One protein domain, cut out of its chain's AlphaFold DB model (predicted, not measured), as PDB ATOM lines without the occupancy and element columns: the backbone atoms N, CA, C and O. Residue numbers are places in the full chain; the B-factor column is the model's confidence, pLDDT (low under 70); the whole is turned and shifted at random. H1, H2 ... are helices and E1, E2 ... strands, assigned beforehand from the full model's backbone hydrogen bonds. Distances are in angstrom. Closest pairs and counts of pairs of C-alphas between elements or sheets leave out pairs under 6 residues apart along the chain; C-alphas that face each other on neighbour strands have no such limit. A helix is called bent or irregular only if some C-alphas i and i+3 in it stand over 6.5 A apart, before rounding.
ATOM      1  N   ASP A  24     319.053 356.886 181.133       70.06
ATOM      2  CA  ASP A  24     318.150 356.630 180.014       70.06
ATOM      3  C   ASP A  24     317.562 357.936 179.457       70.06
ATOM      4  O   ASP A  24     317.459 358.101 178.242       70.06
ATOM      5  N   ALA A  25     317.269 358.909 180.326       69.25
ATOM      6  CA  ALA A  25     316.911 360.262 179.913       69.25
ATOM      7  C   ALA A  25     318.054 360.945 179.141       69.25
ATOM      8  O   ALA A  25     317.806 361.521 178.085       69.25
ATOM      9  N   ASP A  26     319.305 360.837 179.605       72.50
ATOM     10  CA  ASP A  26     320.480 361.377 178.900       72.50
ATOM     11  C   ASP A  26     320.673 360.702 177.526       72.50
ATOM     12  O   ASP A  26     320.972 361.371 176.537       72.50
ATOM     13  N   LEU A  27     320.417 359.392 177.414       79.50
ATOM     14  CA  LEU A  27     320.419 358.689 176.126       79.50
ATOM     15  C   LEU A  27     319.336 359.206 175.175       79.50
ATOM     16  O   LEU A  27     319.629 359.445 174.001       79.50
ATOM     17  N   LEU A  28     318.106 359.407 175.657       72.69
ATOM     18  CA  LEU A  28     317.027 359.979 174.848       72.69
ATOM     19  C   LEU A  28     317.383 361.401 174.399       72.69
ATOM     20  O   LEU A  28     317.302 361.702 173.210       72.69
ATOM     21  N   ILE A  29     317.871 362.247 175.309       70.81
ATOM     22  CA  ILE A  29     318.306 363.610 174.984       70.81
ATOM     23  C   ILE A  29     319.381 363.574 173.895       70.81
ATOM     24  O   ILE A  29     319.245 364.250 172.883       70.81
ATOM     25  N   ARG A  30     320.413 362.736 174.029       76.06
ATOM     26  CA  ARG A  30     321.489 362.632 173.028       76.06
ATOM     27  C   ARG A  30     321.029 362.085 171.681       76.06
ATOM     28  O   ARG A  30     321.625 362.427 170.663       76.06
ATOM     29  N   THR A  31     320.019 361.218 171.677       76.69
ATOM     30  CA  THR A  31     319.511 360.582 170.452       76.69
ATOM     31  C   THR A  31     318.623 361.534 169.657       76.69
ATOM     32  O   THR A  31     318.709 361.567 168.431       76.69
ATOM     33  N   TYR A  32     317.786 362.317 170.343       70.25
ATOM     34  CA  TYR A  32     316.763 363.151 169.707       70.25
ATOM     35  C   TYR A  32     317.114 364.641 169.647       70.25
ATOM     36  O   TYR A  32     316.546 365.362 168.828       70.25
ATOM     37  N   VAL A  33     318.062 365.114 170.462       71.94
ATOM     38  CA  VAL A  33     318.585 366.483 170.390       71.94
ATOM     39  C   VAL A  33     319.895 366.453 169.600       71.94
ATOM     40  O   VAL A  33     320.910 365.966 170.110       71.94
ATOM     41  N   PRO A  34     319.917 366.942 168.346       69.25
ATOM     42  CA  PRO A  34     321.118 366.885 167.528       69.25
ATOM     43  C   PRO A  34     322.258 367.647 168.209       69.25
ATOM     44  O   PRO A  34     322.135 368.827 168.536       69.25
ATOM     45  N   SER A  35     323.409 366.985 168.378       65.81
ATOM     46  CA  SER A  35     324.597 367.581 169.016       65.81
ATOM     47  C   SER A  35     325.156 368.790 168.253       65.81
ATOM     48  O   SER A  35     326.017 369.501 168.761       65.81
ATOM     49  N   SER A  36     324.685 369.016 167.022       58.47
ATOM     50  CA  SER A  36     325.022 370.169 166.189       58.47
ATOM     51  C   SER A  36     324.293 371.450 166.587       58.47
ATOM     52  O   SER A  36     324.653 372.510 166.078       58.47
ATOM     53  N   GLY A  45     318.341 385.202 165.304       81.31
ATOM     54  CA  GLY A  45     317.222 385.256 164.377       81.31
ATOM     55  C   GLY A  45     316.122 386.204 164.869       81.31
ATOM     56  O   GLY A  45     316.121 386.625 166.030       81.31
ATOM     57  N   PRO A  46     315.179 386.571 163.990       86.50
ATOM     58  CA  PRO A  46     314.022 387.359 164.387       86.50
ATOM     59  C   PRO A  46     313.213 386.623 165.476       86.50
ATOM     60  O   PRO A  46     313.178 385.387 165.488       86.50
ATOM     61  N   PRO A  47     312.577 387.350 166.410       86.88
ATOM     62  CA  PRO A  47     311.716 386.740 167.417       86.88
ATOM     63  C   PRO A  47     310.476 386.128 166.758       86.88
ATOM     64  O   PRO A  47     309.963 386.649 165.764       86.88
ATOM     65  N   ILE A  48     309.965 385.041 167.338       85.56
ATOM     66  CA  ILE A  48     308.741 384.403 166.849       85.56
ATOM     67  C   ILE A  48     307.563 385.373 167.092       85.56
ATOM     68  O   ILE A  48     307.357 385.823 168.229       85.56
ATOM     69  N   PRO A  49     306.777 385.730 166.056       86.50
ATOM     70  CA  PRO A  49     305.732 386.744 166.185       86.50
ATOM     71  C   PRO A  49     304.614 386.302 167.135       86.50
ATOM     72  O   PRO A  49     304.120 387.112 167.921       86.50
ATOM     73  N   LEU A  50     304.264 385.013 167.101       87.00
ATOM     74  CA  LEU A  50     303.212 384.395 167.902       87.00
ATOM     75  C   LEU A  50     303.709 383.073 168.507       87.00
ATOM     76  O   LEU A  50     304.503 382.388 167.867       87.00
ATOM     77  N   PRO A  51     303.242 382.686 169.704       85.75
ATOM     78  CA  PRO A  51     303.557 381.384 170.276       85.75
ATOM     79  C   PRO A  51     303.111 380.238 169.359       85.75
ATOM     80  O   PRO A  51     302.064 380.308 168.709       85.75
ATOM     81  N   LEU A  52     303.891 379.162 169.333       87.00
ATOM     82  CA  LEU A  52     303.513 377.903 168.699       87.00
ATOM     83  C   LEU A  52     302.892 376.984 169.750       87.00
ATOM     84  O   LEU A  52     303.543 376.659 170.739       87.00
ATOM     85  N   CYS A  53     301.667 376.526 169.514       85.94
ATOM     86  CA  CYS A  53     300.965 375.622 170.419       85.94
ATOM     87  C   CYS A  53     300.811 374.247 169.765       85.94
ATOM     88  O   CYS A  53     300.142 374.121 168.740       85.94
ATOM     89  N   ILE A  54     301.399 373.214 170.366       86.62
ATOM     90  CA  ILE A  54     301.339 371.832 169.886       86.62
ATOM     91  C   ILE A  54     300.391 371.032 170.787       86.62
ATOM     92  O   ILE A  54     300.723 370.792 171.952       86.62
ATOM     93  N   PRO A  55     299.204 370.636 170.293       84.81
ATOM     94  CA  PRO A  55     298.237 369.893 171.089       84.81
ATOM     95  C   PRO A  55     298.591 368.410 171.170       84.81
ATOM     96  O   PRO A  55     299.168 367.843 170.242       84.81
ATOM     97  N   GLN A  56     298.163 367.747 172.238       84.00
ATOM     98  CA  GLN A  56     298.120 366.288 172.299       84.00
ATOM     99  C   GLN A  56     297.006 365.734 171.390       84.00
ATOM    100  O   GLN A  56     295.837 366.097 171.523       84.00
ATOM    101  N   VAL A  57     297.358 364.864 170.443       75.25
ATOM    102  CA  VAL A  57     296.435 364.166 169.537       75.25
ATOM    103  C   VAL A  57     296.013 362.866 170.204       75.25
ATOM    104  O   VAL A  57     296.635 361.820 170.043       75.25
ATOM    105  N   GLY A  58     294.950 362.953 170.992       64.38
ATOM    106  CA  GLY A  58     294.385 361.809 171.696       64.38
ATOM    107  C   GLY A  58     293.648 362.264 172.941       64.38
ATOM    108  O   GLY A  58     294.262 362.700 173.908       64.38
ATOM    109  N   VAL A  59     292.321 362.168 172.902       49.84
ATOM    110  CA  VAL A  59     291.438 362.452 174.044       49.84
ATOM    111  C   VAL A  59     291.101 361.196 174.843       49.84
ATOM    112  O   VAL A  59     290.446 361.287 175.879       49.84
ATOM    113  N   SER A  60     291.530 360.016 174.382       52.47
ATOM    114  CA  SER A  60     291.339 358.808 175.167       52.47
ATOM    115  C   SER A  60     292.394 358.738 176.277       52.47
ATOM    116  O   SER A  60     293.564 359.040 176.037       52.47
ATOM    117  N   PRO A  61     292.010 358.319 177.495       50.94
ATOM    118  CA  PRO A  61     292.939 358.054 178.595       50.94
ATOM    119  C   PRO A  61     293.860 356.848 178.328       50.94
ATOM    120  O   PRO A  61     294.550 356.391 179.239       50.94
ATOM    121  N   ASP A  62     293.860 356.320 177.103       54.44
ATOM    122  CA  ASP A  62     294.691 355.201 176.704       54.44
ATOM    123  C   ASP A  62     296.158 355.642 176.624       54.44
ATOM    124  O   ASP A  62     296.495 356.782 176.299       54.44
ATOM    125  N   GLU A  63     297.046 354.698 176.914       57.19
ATOM    126  CA  GLU A  63     298.462 354.882 177.254       57.19
ATOM    127  C   GLU A  63     299.376 355.444 176.142       57.19
ATOM    128  O   GLU A  63     300.604 355.418 176.266       57.19
ATOM    129  N   HIS A  64     298.803 355.945 175.048       66.56
ATOM    130  CA  HIS A  64     299.519 356.335 173.833       66.56
ATOM    131  C   HIS A  64     299.102 357.706 173.289       66.56
ATOM    132  O   HIS A  64     299.251 357.953 172.095       66.56
ATOM    133  N   SER A  65     298.570 358.604 174.123       70.25
ATOM    134  CA  SER A  65     298.259 359.962 173.665       70.25
ATOM    135  C   SER A  65     299.552 360.721 173.313       70.25
ATOM    136  O   SER A  65     300.367 361.029 174.185       70.25
ATOM    137  N   THR A  66     299.759 360.988 172.020       84.12
ATOM    138  CA  THR A  66     300.963 361.629 171.459       84.12
ATOM    139  C   THR A  66     300.684 363.066 171.050       84.12
ATOM    140  O   THR A  66     299.615 363.358 170.531       84.12
ATOM    141  N   PHE A  67     301.650 363.966 171.186       87.75
ATOM    142  CA  PHE A  67     301.601 365.301 170.599       87.75
ATOM    143  C   PHE A  67     301.478 365.277 169.080       87.75
ATOM    144  O   PHE A  67     302.077 364.434 168.404       87.75
ATOM    145  N   ALA A  68     300.707 366.233 168.560       87.69
ATOM    146  CA  ALA A  68     300.552 366.466 167.139       87.69
ATOM    147  C   ALA A  68     301.920 366.716 166.532       87.69
ATOM    148  O   ALA A  68     302.663 367.589 166.978       87.69
ATOM    149  N   ARG A  69     302.224 365.996 165.459       88.00
ATOM    150  CA  ARG A  69     303.247 366.476 164.543       88.00
ATOM    151  C   ARG A  69     302.622 367.621 163.757       88.00
ATOM    152  O   ARG A  69     301.452 367.555 163.388       88.00
ATOM    153  N   GLY A  70     303.387 368.680 163.561       88.44
ATOM    154  CA  GLY A  70     302.953 369.893 162.889       88.44
ATOM    155  C   GLY A  70     304.128 370.842 162.785       88.44
ATOM    156  O   GLY A  70     304.974 370.885 163.677       88.44
ATOM    157  N   TYR A  71     304.199 371.573 161.680       92.56
ATOM    158  CA  TYR A  71     305.247 372.563 161.475       92.56
ATOM    159  C   TYR A  71     304.652 373.859 160.942       92.56
ATOM    160  O   TYR A  71     303.663 373.848 160.211       92.56
ATOM    161  N   ASN A  72     305.251 374.979 161.328       92.62
ATOM    162  CA  ASN A  72     304.914 376.285 160.792       92.62
ATOM    163  C   ASN A  72     306.166 376.874 160.135       92.62
ATOM    164  O   ASN A  72     307.217 376.936 160.765       92.62
ATOM    165  N   GLU A  73     306.050 377.312 158.880       93.19
ATOM    166  CA  GLU A  73     307.181 377.821 158.091       93.19
ATOM    167  C   GLU A  73     307.852 379.052 158.712       93.19
ATOM    168  O   GLU A  73     309.055 379.229 158.538       93.19
ATOM    169  N   VAL A  74     307.125 379.837 159.518       90.75
ATOM    170  CA  VAL A  74     307.675 380.984 160.261       90.75
ATOM    171  C   VAL A  74     308.812 380.552 161.190       90.75
ATOM    172  O   VAL A  74     309.731 381.327 161.443       90.75
ATOM    173  N   LEU A  75     308.804 379.303 161.667       89.94
ATOM    174  CA  LEU A  75     309.875 378.781 162.516       89.94
ATOM    175  C   LEU A  75     311.203 378.643 161.759       89.94
ATOM    176  O   LEU A  75     312.271 378.816 162.353       89.94
ATOM    177  N   ASN A  76     311.143 378.423 160.441       91.50
ATOM    178  CA  ASN A  76     312.324 378.347 159.586       91.50
ATOM    179  C   ASN A  76     313.021 379.708 159.497       91.50
ATOM    180  O   ASN A  76     314.246 379.790 159.570       91.50
ATOM    181  N   ASP A  77     312.231 380.782 159.398       90.69
ATOM    182  CA  ASP A  77     312.731 382.160 159.408       90.69
ATOM    183  C   ASP A  77     313.364 382.507 160.760       90.69
ATOM    184  O   ASP A  77     314.307 383.297 160.832       90.69
ATOM    185  N   THR A  78     312.892 381.856 161.828       86.25
ATOM    186  CA  THR A  78     313.495 381.908 163.161       86.25
ATOM    187  C   THR A  78     314.600 380.869 163.373       86.25
ATOM    188  O   THR A  78     314.910 380.514 164.501       86.25
ATOM    189  N   GLY A  79     315.185 380.312 162.312       88.06
ATOM    190  CA  GLY A  79     316.322 379.390 162.414       88.06
ATOM    191  C   GLY A  79     316.035 378.058 163.121       88.06
ATOM    192  O   GLY A  79     316.984 377.366 163.488       88.06
ATOM    193  N   ILE A  80     314.765 377.688 163.310       88.56
ATOM    194  CA  ILE A  80     314.345 376.382 163.823       88.56
ATOM    195  C   ILE A  80     313.865 375.571 162.619       88.56
ATOM    196  O   ILE A  80     312.727 375.752 162.190       88.56
ATOM    197  N   PRO A  81     314.705 374.702 162.036       90.88
ATOM    198  CA  PRO A  81     314.309 373.937 160.865       90.88
ATOM    199  C   PRO A  81     313.297 372.836 161.229       90.88
ATOM    200  O   PRO A  81     313.207 372.377 162.374       90.88
ATOM    201  N   GLN A  82     312.519 372.411 160.230       92.88
ATOM    202  CA  GLN A  82     311.415 371.457 160.392       92.88
ATOM    203  C   GLN A  82     311.847 370.120 160.989       92.88
ATOM    204  O   GLN A  82     311.163 369.577 161.854       92.88
ATOM    205  N   ASP A  83     312.976 369.588 160.535       90.44
ATOM    206  CA  ASP A  83     313.530 368.324 161.009       90.44
ATOM    207  C   ASP A  83     313.869 368.377 162.503       90.44
ATOM    208  O   ASP A  83     313.527 367.457 163.240       90.44
ATOM    209  N   VAL A  84     314.461 369.478 162.973       88.06
ATOM    210  CA  VAL A  84     314.797 369.672 164.389       88.06
ATOM    211  C   VAL A  84     313.541 369.694 165.259       88.06
ATOM    212  O   VAL A  84     313.495 368.987 166.267       88.06
ATOM    213  N   LEU A  85     312.505 370.448 164.872       89.56
ATOM    214  CA  LEU A  85     311.263 370.498 165.651       89.56
ATOM    215  C   LEU A  85     310.540 369.144 165.663       89.56
ATOM    216  O   LEU A  85     310.092 368.694 166.716       89.56
ATOM    217  N   LEU A  86     310.423 368.482 164.508       90.38
ATOM    218  CA  LEU A  86     309.737 367.192 164.425       90.38
ATOM    219  C   LEU A  86     310.481 366.098 165.206       90.38
ATOM    220  O   LEU A  86     309.833 365.309 165.889       90.38
ATOM    221  N   ASN A  87     311.818 366.092 165.179       87.25
ATOM    222  CA  ASN A  87     312.627 365.173 165.986       87.25
ATOM    223  C   ASN A  87     312.463 365.431 167.490       87.25
ATOM    224  O   ASN A  87     312.403 364.482 168.271       87.25
ATOM    225  N   PHE A  88     312.342 366.698 167.899       87.31
ATOM    226  CA  PHE A  88     312.036 367.057 169.283       87.31
ATOM    227  C   PHE A  88     310.663 366.521 169.723       87.31
ATOM    228  O   PHE A  88     310.569 365.879 170.768       87.31
ATOM    229  N   ILE A  89     309.614 366.728 168.917       88.44
ATOM    230  CA  ILE A  89     308.260 366.218 169.207       88.44
ATOM    231  C   ILE A  89     308.267 364.686 169.299       88.44
ATOM    232  O   ILE A  89     307.642 364.118 170.195       88.44
ATOM    233  N   ASP A  90     309.002 364.010 168.414       87.69
ATOM    234  CA  ASP A  90     309.148 362.554 168.457       87.69
ATOM    235  C   ASP A  90     309.857 362.088 169.729       87.69
ATOM    236  O   ASP A  90     309.374 361.173 170.399       87.69
ATOM    237  N   GLY A  91     310.962 362.738 170.102       84.81
ATOM    238  CA  GLY A  91     311.669 362.457 171.349       84.81
ATOM    239  C   GLY A  91     310.778 362.655 172.577       84.81
ATOM    240  O   GLY A  91     310.770 361.813 173.474       84.81
ATOM    241  N   LEU A  92     309.964 363.714 172.587       83.94
ATOM    242  CA  LEU A  92     309.010 364.000 173.659       83.94
ATOM    243  C   LEU A  92     307.920 362.923 173.763       83.94
ATOM    244  O   LEU A  92     307.655 362.413 174.852       83.94
ATOM    245  N   ASN A  93     307.323 362.536 172.635       85.62
ATOM    246  CA  ASN A  93     306.331 361.462 172.586       85.62
ATOM    247  C   ASN A  93     306.911 360.141 173.103       85.62
ATOM    248  O   ASN A  93     306.280 359.451 173.901       85.62
ATOM    249  N   MET A  94     308.141 359.819 172.706       82.81
ATOM    250  CA  MET A  94     308.841 358.625 173.172       82.81
ATOM    251  C   MET A  94     309.140 358.680 174.670       82.81
ATOM    252  O   MET A  94     308.923 357.688 175.360       82.81
ATOM    253  N   ALA A  95     309.570 359.829 175.192       76.56
ATOM    254  CA  ALA A  95     309.841 360.016 176.615       76.56
ATOM    255  C   ALA A  95     308.578 359.862 177.483       76.56
ATOM    256  O   ALA A  95     308.626 359.227 178.536       76.56
ATOM    257  N   ILE A  96     307.432 360.376 177.027       74.94
ATOM    258  CA  ILE A  96     306.140 360.220 177.720       74.94
ATOM    259  C   ILE A  96     305.691 358.756 177.733       74.94
ATOM    260  O   ILE A  96     305.210 358.253 178.753       74.94
ATOM    261  N   ILE A  97     305.882 358.044 176.621       76.12
ATOM    262  CA  ILE A  97     305.607 356.605 176.564       76.12
ATOM    263  C   ILE A  97     306.565 355.849 177.498       76.12
ATOM    264  O   ILE A  97     306.133 354.955 178.219       76.12
ATOM    265  N   ALA A  98     307.839 356.232 177.535       73.25
ATOM    266  CA  ALA A  98     308.880 355.606 178.345       73.25
ATOM    267  C   ALA A  98     308.728 355.857 179.860       73.25
ATOM    268  O   ALA A  98     309.173 355.038 180.661       73.25
ATOM    269  N   SER A  99     308.086 356.956 180.271       65.88
ATOM    270  CA  SER A  99     307.979 357.366 181.675       65.88
ATOM    271  C   SER A  99     306.522 357.420 182.158       65.88
ATOM    272  O   SER A  99     305.863 358.458 182.050       65.88
ATOM    273  N   PRO A 100     306.001 356.333 182.765       58.75
ATOM    274  CA  PRO A 100     304.683 356.330 183.397       58.75
ATOM    275  C   PRO A 100     304.441 357.470 184.409       58.75
ATOM    276  O   PRO A 100     303.333 357.998 184.412       58.75
ATOM    277  N   PRO A 101     305.418 357.927 185.223       53.16
ATOM    278  CA  PRO A 101     305.225 359.075 186.116       53.16
ATOM    279  C   PRO A 101     304.868 360.379 185.395       53.16
ATOM    280  O   PRO A 101     304.025 361.126 185.883       53.16
ATOM    281  N   LEU A 102     305.418 360.622 184.199       52.62
ATOM    282  CA  LEU A 102     305.033 361.779 183.378       52.62
ATOM    283  C   LEU A 102     303.579 361.673 182.882       52.62
ATOM    284  O   LEU A 102     302.944 362.690 182.624       52.62
ATOM    285  N   ARG A 103     303.008 360.459 182.842       60.12
ATOM    286  CA  ARG A 103     301.570 360.235 182.604       60.12
ATOM    287  C   ARG A 103     300.723 360.626 183.825       60.12
ATOM    288  O   ARG A 103     299.581 361.061 183.670       60.12
ATOM    289  N   VAL A 104     301.278 360.516 185.039       45.09
ATOM    290  CA  VAL A 104     300.595 360.833 186.311       45.09
ATOM    291  C   VAL A 104     300.535 362.343 186.585       45.09
ATOM    292  O   VAL A 104     299.632 362.816 187.277       45.09
ATOM    293  N   VAL A 105     301.400 363.144 185.954       43.91
ATOM    294  CA  VAL A 105     301.302 364.617 185.997       43.91
ATOM    295  C   VAL A 105     299.982 365.116 185.364       43.91
ATOM    296  O   VAL A 105     299.459 366.158 185.754       43.91
ATOM    297  N   GLY A 106     299.326 364.318 184.508       41.94
ATOM    298  CA  GLY A 106     297.960 364.578 184.020       41.94
ATOM    299  C   GLY A 106     296.827 364.255 185.017       41.94
ATOM    300  O   GLY A 106     295.665 364.630 184.799       41.94
ATOM    301  N   THR A 107     297.118 363.554 186.118       42.47
ATOM    302  CA  THR A 107     296.108 363.130 187.104       42.47
ATOM    303  C   THR A 107     295.916 364.127 188.253       42.47
ATOM    304  O   THR A 107     294.837 364.127 188.845       42.47
ATOM    305  N   VAL A 108     296.882 365.015 188.536       32.53
ATOM    306  CA  VAL A 108     296.827 365.933 189.702       32.53
ATOM    307  C   VAL A 108     296.544 367.408 189.345       32.53
ATOM    308  O   VAL A 108     296.057 368.153 190.193       32.53
ATOM    309  N   GLY A 109     296.687 367.838 188.089       33.06
ATOM    310  CA  GLY A 109     296.305 369.193 187.660       33.06
ATOM    311  C   GLY A 109     294.815 369.318 187.316       33.06
ATOM    312  O   GLY A 109     294.364 368.823 186.283       33.06
ATOM    313  N   LYS A 110     294.028 369.968 188.181       39.25
ATOM    314  CA  LYS A 110     292.629 370.355 187.919       39.25
ATOM    315  C   LYS A 110     292.575 371.682 187.134       39.25
ATOM    316  O   LYS A 110     293.333 372.584 187.467       39.25
ATOM    317  N   VAL A 111     291.558 371.813 186.259       35.22
ATOM    318  CA  VAL A 111     290.854 373.048 185.797       35.22
ATOM    319  C   VAL A 111     291.073 373.536 184.329       35.22
ATOM    320  O   VAL A 111     292.033 374.229 184.019       35.22
ATOM    321  N   ILE A 112     290.022 373.289 183.509       38.28
ATOM    322  CA  ILE A 112     289.381 374.061 182.397       38.28
ATOM    323  C   ILE A 112     289.992 374.070 180.965       38.28
ATOM    324  O   ILE A 112     290.951 374.781 180.696       38.28
ATOM    325  N   GLY A 113     289.266 373.446 180.005       34.56
ATOM    326  CA  GLY A 113     288.605 374.040 178.806       34.56
ATOM    327  C   GLY A 113     289.356 374.194 177.458       34.56
ATOM    328  O   GLY A 113     290.049 375.194 177.271       34.56
ATOM    329  N   PHE A 114     289.102 373.319 176.463       44.34
ATOM    330  CA  PHE A 114     289.864 373.256 175.191       44.34
ATOM    331  C   PHE A 114     289.133 373.691 173.895       44.34
ATOM    332  O   PHE A 114     289.674 374.475 173.120       44.34
ATOM    333  N   ILE A 115     287.897 373.261 173.626       39.34
ATOM    334  CA  ILE A 115     287.327 373.388 172.259       39.34
ATOM    335  C   ILE A 115     286.870 374.817 171.907       39.34
ATOM    336  O   ILE A 115     286.887 375.218 170.747       39.34
ATOM    337  N   ARG A 116     286.559 375.652 172.903       39.91
ATOM    338  CA  ARG A 116     286.281 377.082 172.677       39.91
ATOM    339  C   ARG A 116     287.559 377.917 172.512       39.91
ATOM    340  O   ARG A 116     287.470 379.046 172.047       39.91
ATOM    341  N   ARG A 117     288.731 377.386 172.894       43.03
ATOM    342  CA  ARG A 117     289.981 378.154 172.981       43.03
ATOM    343  C   ARG A 117     290.792 378.139 171.691       43.03
ATOM    344  O   ARG A 117     291.270 379.196 171.321       43.03
ATOM    345  N   VAL A 118     290.846 377.024 170.957       43.31
ATOM    346  CA  VAL A 118     291.587 376.953 169.675       43.31
ATOM    347  C   VAL A 118     291.004 377.900 168.616       43.31
ATOM    348  O   VAL A 118     291.741 378.640 167.973       43.31
ATOM    349  N   ALA A 119     289.672 377.970 168.518       41.62
ATOM    350  CA  ALA A 119     288.980 378.939 167.661       41.62
ATOM    351  C   ALA A 119     289.046 380.389 168.195       41.62
ATOM    352  O   ALA A 119     288.852 381.331 167.437       41.62
ATOM    353  N   MET A 120     289.325 380.594 169.492       45.25
ATOM    354  CA  MET A 120     289.614 381.923 170.061       45.25
ATOM    355  C   MET A 120     291.095 382.314 169.942       45.25
ATOM    356  O   MET A 120     291.405 383.494 170.056       45.25
ATOM    357  N   THR A 121     292.000 381.356 169.714       47.44
ATOM    358  CA  THR A 121     293.427 381.595 169.457       47.44
ATOM    359  C   THR A 121     293.748 381.788 167.980       47.44
ATOM    360  O   THR A 121     294.910 382.030 167.658       47.44
ATOM    361  N   GLU A 122     292.763 381.721 167.076       51.97
ATOM    362  CA  GLU A 122     292.944 382.203 165.705       51.97
ATOM    363  C   GLU A 122     293.367 383.684 165.764       51.97
ATOM    364  O   GLU A 122     292.586 384.559 166.132       51.97
ATOM    365  N   GLY A 123     294.651 383.944 165.487       62.88
ATOM    366  CA  GLY A 123     295.293 385.259 165.625       62.88
ATOM    367  C   GLY A 123     296.217 385.440 166.841       62.88
ATOM    368  O   GLY A 123     296.951 386.423 166.878       62.88
ATOM    369  N   PHE A 124     296.236 384.503 167.796       69.12
ATOM    370  CA  PHE A 124     297.102 384.536 168.989       69.12
ATOM    371  C   PHE A 124     298.174 383.441 169.016       69.12
ATOM    372  O   PHE A 124     299.118 383.552 169.790       69.12
ATOM    373  N   ALA A 125     298.051 382.401 168.190       77.88
ATOM    374  CA  ALA A 125     299.041 381.334 168.068       77.88
ATOM    375  C   ALA A 125     299.309 380.995 166.596       77.88
ATOM    376  O   ALA A 125     298.460 381.220 165.730       77.88
ATOM    377  N   LEU A 126     300.496 380.459 166.311       81.81
ATOM    378  CA  LEU A 126     300.858 379.973 164.981       81.81
ATOM    379  C   LEU A 126     300.076 378.699 164.644       81.81
ATOM    380  O   LEU A 126     300.141 377.709 165.373       81.81
ATOM    381  N   SER A 127     299.370 378.707 163.510       80.44
ATOM    382  CA  SER A 127     298.686 377.520 162.991       80.44
ATOM    383  C   SER A 127     299.695 376.436 162.619       80.44
ATOM    384  O   SER A 127     300.688 376.710 161.943       80.44
ATOM    385  N   LEU A 128     299.436 375.198 163.027       80.00
ATOM    386  CA  LEU A 128     300.226 374.048 162.593       80.00
ATOM    387  C   LEU A 128     299.776 373.631 161.194       80.00
ATOM    388  O   LEU A 128     298.592 373.369 160.987       80.00
ATOM    389  N   ASN A 129     300.710 373.541 160.248       80.38
ATOM    390  CA  ASN A 129     300.447 372.861 158.988       80.38
ATOM    391  C   ASN A 129     300.632 371.352 159.207       80.38
ATOM    392  O   ASN A 129     301.706 370.910 159.634       80.38
ATOM    393  N   ILE A 130     299.560 370.588 158.977       79.94
ATOM    394  CA  ILE A 130     299.519 369.131 159.168       79.94
ATOM    395  C   ILE A 130     299.596 368.383 157.829       79.94
ATOM    396  O   ILE A 130     299.960 367.210 157.795       79.94
ATOM    397  N   ASP A 131     299.315 369.065 156.719       79.62
ATOM    398  CA  ASP A 131     299.045 368.416 155.436       79.62
ATOM    399  C   ASP A 131     300.304 367.799 154.795       79.62
ATOM    400  O   ASP A 131     300.203 366.779 154.114       79.62
ATOM    401  N   ASP A 132     301.493 368.339 155.093       81.38
ATOM    402  CA  ASP A 132     302.775 367.933 154.486       81.38
ATOM    403  C   ASP A 132     303.776 367.321 155.488       81.38
ATOM    404  O   ASP A 132     304.995 367.409 155.321       81.38
ATOM    405  N   ILE A 133     303.295 366.706 156.572       74.19
ATOM    406  CA  ILE A 133     304.197 366.129 157.574       74.19
ATOM    407  C   ILE A 133     304.732 364.776 157.077       74.19
ATOM    408  O   ILE A 133     303.947 363.844 156.869       74.19
ATOM    409  N   PRO A 134     306.063 364.599 156.956       79.12
ATOM    410  CA  PRO A 134     306.632 363.298 156.627       79.12
ATOM    411  C   PRO A 134     306.292 362.287 157.731       79.12
ATOM    412  O   PRO A 134     306.273 362.661 158.903       79.12
ATOM    413  N   PRO A 135     306.049 361.003 157.423       77.62
ATOM    414  CA  PRO A 135     305.775 359.998 158.449       77.62
ATOM    415  C   PRO A 135     306.895 359.958 159.508       77.62
ATOM    416  O   PRO A 135     308.046 360.271 159.187       77.62
ATOM    417  N   PRO A 136     306.582 359.600 160.769       72.94
ATOM    418  CA  PRO A 136     307.578 359.542 161.831       72.94
ATOM    419  C   PRO A 136     308.722 358.624 161.422       72.94
ATOM    420  O   PRO A 136     308.514 357.469 161.031       72.94
ATOM    421  N   VAL A 137     309.936 359.167 161.481       74.62
ATOM    422  CA  VAL A 137     311.142 358.402 161.206       74.62
ATOM    423  C   VAL A 137     311.322 357.486 162.400       74.62
ATOM    424  O   VAL A 137     311.544 357.945 163.516       74.62
ATOM    425  N   LYS A 138     311.181 356.179 162.179       71.19
ATOM    426  CA  LYS A 138     311.507 355.200 163.212       71.19
ATOM    427  C   LYS A 138     313.010 355.312 163.456       71.19
ATOM    428  O   LYS A 138     313.766 355.055 162.518       71.19
ATOM    429  N   PRO A 139     313.457 355.716 164.651       61.38
ATOM    430  CA  PRO A 139     314.876 355.776 164.921       61.38
ATOM    431  C   PRO A 139     315.408 354.345 164.933       61.38
ATOM    432  O   PRO A 139     314.878 353.475 165.634       61.38
ATOM    433  N   ILE A 287     293.602 368.139 177.382       62.53
ATOM    434  CA  ILE A 287     294.587 368.097 176.310       62.53
ATOM    435  C   ILE A 287     295.779 368.916 176.772       62.53
ATOM    436  O   ILE A 287     295.660 370.100 177.096       62.53
ATOM    437  N   LEU A 288     296.914 368.234 176.845       70.75
ATOM    438  CA  LEU A 288     298.195 368.840 177.140       70.75
ATOM    439  C   LEU A 288     298.645 369.656 175.921       70.75
ATOM    440  O   LEU A 288     298.500 369.214 174.778       70.75
ATOM    441  N   TRP A 289     299.190 370.844 176.166       79.69
ATOM    442  CA  TRP A 289     299.804 371.675 175.136       79.69
ATOM    443  C   TRP A 289     301.284 371.839 175.424       79.69
ATOM    444  O   TRP A 289     301.666 372.104 176.562       79.69
ATOM    445  N   VAL A 290     302.097 371.773 174.376       80.31
ATOM    446  CA  VAL A 290     303.445 372.343 174.398       80.31
ATOM    447  C   VAL A 290     303.361 373.725 173.774       80.31
ATOM    448  O   VAL A 290     302.924 373.856 172.631       80.31
ATOM    449  N   VAL A 291     303.752 374.752 174.525       82.19
ATOM    450  CA  VAL A 291     303.803 376.135 174.039       82.19
ATOM    451  C   VAL A 291     305.264 376.523 173.860       82.19
ATOM    452  O   VAL A 291     306.035 376.486 174.812       82.19
ATOM    453  N   ILE A 292     305.645 376.876 172.636       83.06
ATOM    454  CA  ILE A 292     306.979 377.382 172.308       83.06
ATOM    455  C   ILE A 292     306.851 378.876 172.038       83.06
ATOM    456  O   ILE A 292     306.128 379.294 171.131       83.06
ATOM    457  N   MET A 293     307.552 379.687 172.822       84.75
ATOM    458  CA  MET A 293     307.587 381.138 172.665       84.75
ATOM    459  C   MET A 293     308.974 381.698 172.966       84.75
ATOM    460  O   MET A 293     309.855 380.990 173.448       84.75
ATOM    461  N   ALA A 294     309.173 382.968 172.623       84.44
ATOM    462  CA  ALA A 294     310.405 383.673 172.931       84.44
ATOM    463  C   ALA A 294     310.501 383.945 174.443       84.44
ATOM    464  O   ALA A 294     309.492 384.212 175.094       84.44
ATOM    465  N   SER A 295     311.713 383.860 174.996       79.88
ATOM    466  CA  SER A 295     311.948 383.932 176.446       79.88
ATOM    467  C   SER A 295     311.577 385.281 177.063       79.88
ATOM    468  O   SER A 295     311.268 385.351 178.241       79.88
ATOM    469  N   ASP A 296     311.615 386.358 176.281       81.56
ATOM    470  CA  ASP A 296     311.199 387.699 176.702       81.56
ATOM    471  C   ASP A 296     309.690 387.800 176.965       81.56
ATOM    472  O   ASP A 296     309.268 388.640 177.753       81.56
TER     473      ASP A 296
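What this domain is: This is residues 24 to 36, 45 to 139 and 287 to 296 of the 356 residues of an uncharacterized protein of Lentinula edodes (UniProt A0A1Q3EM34). A small two-strand ribbon, E1 and E2, lies in the middle, while the helices stand round it in a loose frame: long H3 on one side with H1 side by side with it, H4 at a corner off the end of H3, and small H5 out on the far side of the ribbon. The unnamed residues 58 to 73 fold back beside E1 and lead to H2 near the beginning of H3, and the unnamed residues 119 to 139 return from H5 toward the side where H3 lies. The printed part has 118 residues, with five named helices and two named strands in the order H1, E1, H2, H3, H4, H5, E2; the sheet has the order E1 - E2 and is antiparallel. The class is mostly helix, though under half of the residues, 53 of 118, are in named elements. The whole is compact by its radius of gyration of the C-alphas, 15.1 A, and rounded, spanning 39 by 37 by 31 A.

How they stand to each other: Start at H1, residues 24 to 32, and compare it with H3, residues 82 to 98. The two touch, with the C-alphas of Tyr 32 and Gly 91 closest at 5.4 A, and run opposite ways at a shallow tilt of 22 degrees. Next find E1, residues 52 to 57, and its antiparallel neighbour E2, residues 289 to 292; their directions stand at 157 degrees. Look at C-alphas 53 and 291, which face each other at 4.6 A, then at N 54 and O 290, within hydrogen-bond range at 2.8 A, and N 52 and O 292, at 2.9 A. Residues 56 to 57 of E1 also pair, antiparallel, with residues 66 to 67. H3 is apart from E1 and from E2. H2, residues 74 to 77, is close to H3 but not clearly touching, with the C-alphas of Asn 76 and Gln 82 closest at 7.0 A. H4, residues 100 to 108, is likewise close to H3 but not clearly touching: the closest C-alphas, those of Ile 96 and Leu 102, are 6.0 A apart, and the lines are about perpendicular at 85 degrees. H5, residues 115 to 118, touches no helix, and it is apart from E1, H3 and H4, among others. In H1 and H3 every O i to N i+4 pair is within hydrogen-bond range; in H4 this holds for 2 of 5, beside 4 of 6 O i to N i+3 pairs, and H2 and H5 are too short for an O i to N i+4 pair.

Where its parts are: Find C-alpha 24 at (318.150, 356.630, 180.014); from there H1 runs 12.3 A to residue 32. E1 covers 15.5 A from residue 52 to 57, and H2 5.3 A from 74 to 77. H3, the longest helix, begins with C-alpha 82 at (311.415, 371.457, 160.392) and runs 24.1 A to residue 98. H4 measures 13.9 A from residue 100 to 108. H5, 115 to 118, is neither bent nor irregular, but only just: C-alphas 115 and 118 are 6.1 A apart. E2 runs 9.6 A from residue 289 to C-alpha 292 at (306.979, 377.382, 172.308).

The domain as a whole: The two C-alphas farthest apart are those of Ser 36 and Arg 116, at 39.9 A. Residues 37 to 44 are not printed, and C-alphas 36 and 45 are 17.1 A apart across that cut; residues 140 to 286 are not printed either, and C-alphas 139 and 287 are 26.3 A apart. Of the links that are printed whole, E1 to H2 is long, with 16 residues. The mean pLDDT of the printed part of this model is 72.1; look for values under 70 at residues 99 to 124 and 58 to 64, among others.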